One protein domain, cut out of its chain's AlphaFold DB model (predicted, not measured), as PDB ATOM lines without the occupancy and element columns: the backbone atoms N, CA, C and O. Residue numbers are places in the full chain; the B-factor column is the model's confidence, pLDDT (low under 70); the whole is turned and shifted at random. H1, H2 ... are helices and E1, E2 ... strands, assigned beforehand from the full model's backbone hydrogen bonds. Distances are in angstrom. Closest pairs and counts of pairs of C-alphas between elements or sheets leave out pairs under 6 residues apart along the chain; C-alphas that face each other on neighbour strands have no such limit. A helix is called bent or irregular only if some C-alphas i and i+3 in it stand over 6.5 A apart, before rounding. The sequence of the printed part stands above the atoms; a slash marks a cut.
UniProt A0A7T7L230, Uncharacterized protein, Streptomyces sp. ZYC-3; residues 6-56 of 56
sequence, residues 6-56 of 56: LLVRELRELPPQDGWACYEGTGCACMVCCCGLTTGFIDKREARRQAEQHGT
ATOM      1  N   LEU A   6     223.862 211.804 135.701       96.50
ATOM      2  CA  LEU A   6     224.256 212.520 136.910       96.50
ATOM      3  C   LEU A   6     225.018 213.786 136.530       96.50
ATOM      4  O   LEU A   6     225.807 213.773 135.587       96.50
ATOM      5  N   LEU A   7     224.819 214.862 137.292       97.31
ATOM      6  CA  LEU A   7     225.594 216.094 137.163       97.31
ATOM      7  C   LEU A   7     226.641 216.174 138.271       97.31
ATOM      8  O   LEU A   7     226.303 216.201 139.454       97.31
ATOM      9  N   VAL A   8     227.907 216.269 137.879       97.19
ATOM     10  CA  VAL A   8     229.052 216.453 138.775       97.19
ATOM     11  C   VAL A   8     229.549 217.885 138.630       97.19
ATOM     12  O   VAL A   8     229.900 218.311 137.532       97.19
ATOM     13  N   ARG A   9     229.563 218.655 139.722       97.31
ATOM     14  CA  ARG A   9     230.030 220.049 139.706       97.31
ATOM     15  C   ARG A   9     231.548 220.101 139.816       97.31
ATOM     16  O   ARG A   9     232.118 219.407 140.651       97.31
ATOM     17  N   GLU A  10     232.177 220.966 139.032       98.06
ATOM     18  CA  GLU A  10     233.591 221.273 139.222       98.06
ATOM     19  C   GLU A  10     233.768 222.190 140.439       98.06
ATOM     20  O   GLU A  10     233.019 223.160 140.641       98.06
ATOM     21  N   LEU A  11     234.754 221.853 141.265       97.75
ATOM     22  CA  LEU A  11     235.146 222.631 142.427       97.75
ATOM     23  C   LEU A  11     236.570 223.145 142.243       97.75
ATOM     24  O   LEU A  11     237.438 222.418 141.766       97.75
ATOM     25  N   ARG A  12     236.798 224.386 142.665       97.44
ATOM     26  CA  ARG A  12     238.128 224.972 142.813       97.44
ATOM     27  C   ARG A  12     238.453 225.069 144.295       97.44
ATOM     28  O   ARG A  12     237.625 225.531 145.080       97.44
ATOM     29  N   GLU A  13     239.644 224.616 144.658       98.00
ATOM     30  CA  GLU A  13     240.163 224.756 146.014       98.00
ATOM     31  C   GLU A  13     240.488 226.223 146.317       98.00
ATOM     32  O   GLU A  13     241.001 226.958 145.469       98.00
ATOM     33  N   LEU A  14     240.158 226.641 147.533       97.69
ATOM     34  CA  LEU A  14     240.452 227.957 148.084       97.69
ATOM     35  C   LEU A  14     241.430 227.819 149.256       97.69
ATOM     36  O   LEU A  14     241.506 226.746 149.858       97.69
ATOM     37  N   PRO A  15     242.142 228.898 149.635       97.81
ATOM     38  CA  PRO A  15     242.923 228.895 150.865       97.81
ATOM     39  C   PRO A  15     242.063 228.446 152.060       97.81
ATOM     40  O   PRO A  15     240.908 228.880 152.161       97.81
ATOM     41  N   PRO A  16     242.596 227.593 152.952       97.31
ATOM     42  CA  PRO A  16     241.851 227.110 154.106       97.31
ATOM     43  C   PRO A  16     241.487 228.262 155.050       97.31
ATOM     44  O   PRO A  16     242.259 229.208 155.215       97.31
ATOM     45  N   GLN A  17     240.323 228.164 155.692       97.50
ATOM     46  CA  GLN A  17     239.821 229.152 156.656       97.50
ATOM     47  C   GLN A  17     239.556 228.453 157.987       97.50
ATOM     48  O   GLN A  17     238.864 227.438 158.027       97.50
ATOM     49  N   ASP A  18     240.157 228.954 159.068       96.50
ATOM     50  CA  ASP A  18     240.004 228.418 160.429       96.50
ATOM     51  C   ASP A  18     240.274 226.904 160.551       96.50
ATOM     52  O   ASP A  18     239.615 226.184 161.299       96.50
ATOM     53  N   GLY A  19     241.251 226.402 159.786       95.62
ATOM     54  CA  GLY A  19     241.622 224.983 159.756       95.62
ATOM     55  C   GLY A  19     240.738 224.097 158.871       95.62
ATOM     56  O   GLY A  19     240.980 222.894 158.799       95.62
ATOM     57  N   TRP A  20     239.754 224.667 158.169       97.44
ATOM     58  CA  TRP A  20     238.884 223.945 157.240       97.44
ATOM     59  C   TRP A  20     239.344 224.092 155.793       97.44
ATOM     60  O   TRP A  20     239.693 225.184 155.345       97.44
ATOM     61  N   ALA A  21     239.284 222.992 155.040       97.38
ATOM     62  CA  ALA A  21     239.424 223.033 153.591       97.38
ATOM     63  C   ALA A  21     238.227 223.772 152.975       97.38
ATOM     64  O   ALA A  21     237.070 223.493 153.306       97.38
ATOM     65  N   CYS A  22     238.504 224.711 152.075       97.88
ATOM     66  CA  CYS A  22     237.492 225.541 151.438       97.88
ATOM     67  C   CYS A  22     237.438 225.261 149.938       97.88
ATOM     68  O   CYS A  22     238.463 225.085 149.282       97.88
ATOM     69  N   TYR A  23     236.227 225.266 149.384       97.88
ATOM     70  CA  TYR A  23     235.992 225.032 147.964       97.88
ATOM     71  C   TYR A  23     234.904 225.963 147.450       97.88
ATOM     72  O   TYR A  23     233.922 226.236 148.141       97.88
ATOM     73  N   GLU A  24     235.024 226.377 146.195       97.81
ATOM     74  CA  GLU A  24     233.967 227.088 145.480       97.81
ATOM     75  C   GLU A  24     233.598 226.373 144.182       97.81
ATOM     76  O   GLU A  24     234.353 225.564 143.651       97.81
ATOM     77  N   GLY A  25     232.398 226.640 143.667       97.00
ATOM     78  CA  GLY A  25     232.002 226.135 142.353       97.00
ATOM     79  C   GLY A  25     232.542 227.028 141.246       97.00
ATOM     80  O   GLY A  25     232.366 228.238 141.316       97.00
ATOM     81  N   THR A  26     233.103 226.435 140.196       97.44
ATOM     82  CA  THR A  26     233.634 227.192 139.044       97.44
ATOM     83  C   THR A  26     232.544 227.696 138.096       97.44
ATOM     84  O   THR A  26     232.788 228.556 137.258       97.44
ATOM     85  N   GLY A  27     231.328 227.155 138.216       97.62
ATOM     86  CA  GLY A  27     230.253 227.345 137.241       97.62
ATOM     87  C   GLY A  27     230.188 226.232 136.194       97.62
ATOM     88  O   GLY A  27     229.168 226.119 135.515       97.62
ATOM     89  N   CYS A  28     231.197 225.357 136.140       98.31
ATOM     90  CA  CYS A  28     231.215 224.201 135.257       98.31
ATOM     91  C   CYS A  28     230.627 222.944 135.919       98.31
ATOM     92  O   CYS A  28     230.658 222.762 137.143       98.31
ATOM     93  N   ALA A  29     230.084 222.055 135.095       98.25
ATOM     94  CA  ALA A  29     229.650 220.724 135.483       98.25
ATOM     95  C   ALA A  29     229.877 219.721 134.347       98.25
ATOM     96  O   ALA A  29     229.968 220.085 133.177       98.25
ATOM     97  N   CYS A  30     229.946 218.450 134.717       97.88
ATOM     98  CA  CYS A  30     230.027 217.325 133.808       97.88
ATOM     99  C   CYS A  30     228.781 216.455 133.963       97.88
ATOM    100  O   CYS A  30     228.370 216.162 135.086       97.88
ATOM    101  N   MET A  31     228.183 216.042 132.848       97.00
ATOM    102  CA  MET A  31     227.172 214.994 132.852       97.00
ATOM    103  C   MET A  31     227.854 213.641 132.654       97.00
ATOM    104  O   MET A  31     228.622 213.482 131.707       97.00
ATOM    105  N   VAL A  32     227.530 212.669 133.507       97.44
ATOM    106  CA  VAL A  32     227.989 211.278 133.404       97.44
ATOM    107  C   VAL A  32     226.775 210.356 133.397       97.44
ATOM    108  O   VAL A  32     225.893 210.490 134.242       97.44
ATOM    109  N   CYS A  33     226.716 209.411 132.461       96.88
ATOM    110  CA  CYS A  33     225.629 208.437 132.373       96.88
ATOM    111  C   CYS A  33     226.167 207.003 132.374       96.88
ATOM    112  O   CYS A  33     227.234 206.720 131.831       96.88
ATOM    113  N   CYS A  34     225.388 206.063 132.914       94.94
ATOM    114  CA  CYS A  34     225.733 204.640 132.944       94.94
ATOM    115  C   CYS A  34     225.894 203.999 131.552       94.94
ATOM    116  O   CYS A  34     226.426 202.898 131.455       94.94
ATOM    117  N   CYS A  35     225.461 204.666 130.477       95.25
ATOM    118  CA  CYS A  35     225.693 204.222 129.100       95.25
ATOM    119  C   CYS A  35     227.083 204.606 128.550       95.25
ATOM    120  O   CYS A  35     227.357 204.353 127.381       95.25
ATOM    121  N   GLY A  36     227.933 205.250 129.359       94.69
ATOM    122  CA  GLY A  36     229.291 205.665 128.992       94.69
ATOM    123  C   GLY A  36     229.412 207.102 128.475       94.69
ATOM    124  O   GLY A  36     230.521 207.565 128.224       94.69
ATOM    125  N   LEU A  37     228.302 207.837 128.340       95.06
ATOM    126  CA  LEU A  37     228.337 209.236 127.912       95.06
ATOM    127  C   LEU A  37     228.920 210.132 129.016       95.06
ATOM    128  O   LEU A  37     228.464 210.086 130.159       95.06
ATOM    129  N   THR A  38     229.911 210.949 128.651       96.81
ATOM    130  CA  THR A  38     230.552 211.958 129.507       96.81
ATOM    131  C   THR A  38     230.815 213.226 128.697       96.81
ATOM    132  O   THR A  38     231.384 213.145 127.612       96.81
ATOM    133  N   THR A  39     230.419 214.399 129.201       95.62
ATOM    134  CA  THR A  39     230.524 215.679 128.457       95.62
ATOM    135  C   THR A  39     231.830 216.439 128.682       95.62
ATOM    136  O   THR A  39     232.059 217.465 128.048       95.62
ATOM    137  N   GLY A  40     232.655 215.999 129.637       96.69
ATOM    138  CA  GLY A  40     233.668 216.863 130.251       96.69
ATOM    139  C   GLY A  40     233.037 218.006 131.060       96.69
ATOM    140  O   GLY A  40     231.808 218.088 131.173       96.69
ATOM    141  N   PHE A  41     233.869 218.864 131.653       97.94
ATOM    142  CA  PHE A  41     233.404 220.046 132.382       97.94
ATOM    143  C   PHE A  41     233.071 221.175 131.406       97.94
ATOM    144  O   PHE A  41     233.949 221.746 130.765       97.94
ATOM    145  N   ILE A  42     231.780 221.479 131.303       98.06
ATOM    146  CA  ILE A  42     231.211 222.555 130.482       98.06
ATOM    147  C   ILE A  42     230.338 223.453 131.360       98.06
ATOM    148  O   ILE A  42     230.147 223.153 132.538       98.06
ATOM    149  N   ASP A  43     229.774 224.534 130.819       98.19
ATOM    150  CA  ASP A  43     228.837 225.374 131.575       98.19
ATOM    151  C   ASP A  43     227.722 224.531 132.224       98.19
ATOM    152  O   ASP A  43     227.097 223.679 131.585       98.19
ATOM    153  N   LYS A  44     227.455 224.763 133.515       97.56
ATOM    154  CA  LYS A  44     226.497 223.961 134.292       97.56
ATOM    155  C   LYS A  44     225.088 223.965 133.695       97.56
ATOM    156  O   LYS A  44     224.376 222.969 133.837       97.56
ATOM    157  N   ARG A  45     224.645 225.068 133.078       97.56
ATOM    158  CA  ARG A  45     223.313 225.136 132.455       97.56
ATOM    159  C   ARG A  45     223.269 224.254 131.216       97.56
ATOM    160  O   ARG A  45     222.279 223.555 131.018       97.56
ATOM    161  N   GLU A  46     224.351 224.238 130.447       97.88
ATOM    162  CA  GLU A  46     224.476 223.372 129.280       97.88
ATOM    163  C   GLU A  46     224.549 221.890 129.666       97.88
ATOM    164  O   GLU A  46     223.792 221.085 129.127       97.88
ATOM    165  N   ALA A  47     225.367 221.529 130.661       97.50
ATOM    166  CA  ALA A  47     225.429 220.156 131.168       97.50
ATOM    167  C   ALA A  47     224.053 219.667 131.647       97.50
ATOM    168  O   ALA A  47     223.647 218.542 131.353       97.50
ATOM    169  N   ARG A  48     223.298 220.530 132.343       96.94
ATOM    170  CA  ARG A  48     221.931 220.225 132.778       96.94
ATOM    171  C   ARG A  48     220.983 220.008 131.601       96.94
ATOM    172  O   ARG A  48     220.240 219.033 131.619       96.94
ATOM    173  N   ARG A  49     221.029 220.875 130.588       97.50
ATOM    174  CA  ARG A  49     220.219 220.727 129.372       97.50
ATOM    175  C   ARG A  49     220.489 219.384 128.690       97.50
ATOM    176  O   ARG A  49     219.544 218.691 128.324       97.50
ATOM    177  N   GLN A  50     221.759 218.998 128.563       96.75
ATOM    178  CA  GLN A  50     222.139 217.717 127.962       96.75
ATOM    179  C   GLN A  50     221.676 216.519 128.804       96.75
ATOM    180  O   GLN A  50     221.196 215.539 128.244       96.75
ATOM    181  N   ALA A  51     221.738 216.611 130.137       96.00
ATOM    182  CA  ALA A  51     221.215 215.577 131.033       96.00
ATOM    183  C   ALA A  51     219.699 215.390 130.891       96.00
ATOM    184  O   ALA A  51     219.227 214.260 130.797       96.00
ATOM    185  N   GLU A  52     218.944 216.488 130.834       95.19
ATOM    186  CA  GLU A  52     217.490 216.456 130.642       95.19
ATOM    187  C   GLU A  52     217.122 215.846 129.279       95.19
ATOM    188  O   GLU A  52     216.241 214.997 129.222       95.19
ATOM    189  N   GLN A  53     217.843 216.199 128.208       94.88
ATOM    190  CA  GLN A  53     217.634 215.632 126.866       94.88
ATOM    191  C   GLN A  53     218.020 214.151 126.765       94.88
ATOM    192  O   GLN A  53     217.397 213.404 126.016       94.88
ATOM    193  N   HIS A  54     219.052 213.721 127.493       94.25
ATOM    194  CA  HIS A  54     219.560 212.350 127.442       94.25
ATOM    195  C   HIS A  54     218.756 211.361 128.302       94.25
ATOM    196  O   HIS A  54     218.792 210.159 128.050       94.25
ATOM    197  N   GLY A  55     218.090 211.844 129.354       85.88
ATOM    198  CA  GLY A  55     217.293 211.020 130.269       85.88
ATOM    199  C   GLY A  55     215.873 210.695 129.784       85.88
ATOM    200  O   GLY A  55     215.218 209.860 130.410       85.88
ATOM    201  N   THR A  56     215.408 211.356 128.719       74.19
ATOM    202  CA  THR A  56     214.162 211.055 127.982       74.19
ATOM    203  C   THR A  56     214.349 209.931 126.979       74.19
ATOM    204  O   THR A  56     213.471 209.042 126.949       74.19
TER     205      THR A  56
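This is residues 6 to 56 of the 56 residues of an uncharacterized protein of Streptomyces sp. ZYC-3 (UniProt A0A7T7L230). A long, bent hairpin of two strands, E1 and E2, makes most of the length, and one helix, H1, packs on the end of it away from the turn. A loop folds back from E2 to H1. The printed part has 51 residues with E1, E2 and H1 in that order, a sheet E1 - E2, antiparallel, and the class mixed. It is loose, with a radius of gyration of the C-alphas of 13.6 A, and spans 45 by 19 by 14 A.

E1, residues 6 to 17, begins at C-alpha 6 (224.256, 212.520, 136.910) and measures 30.1 A. E2, residues 20 to 32, measures 29.1 A. H1, residues 44 to 54, measures 15.2 A and ends at C-alpha 54 (219.560, 212.350, 127.442).

E1 and E2 form a hairpin, antiparallel at 159 degrees, with N 8 and O 30 at 2.8 A. E1 bends by 68 degrees at residue 14, E2 by 83 degrees at residue 27. Residues 28 to 29 of E2 pair antiparallel with residues 42 to 43. The closest C-alphas of E2 and H1, Ala 29 and Lys 44, are 4.7 A apart. In H1 every O i to N i+4 pair is within hydrogen-bond range.

The C-alphas farthest apart, Asp 18 and Thr 56, are 45.0 A apart. The link E2 to H1 is long. The printed part has no cut, and no printed residue is under 70 in pLDDT.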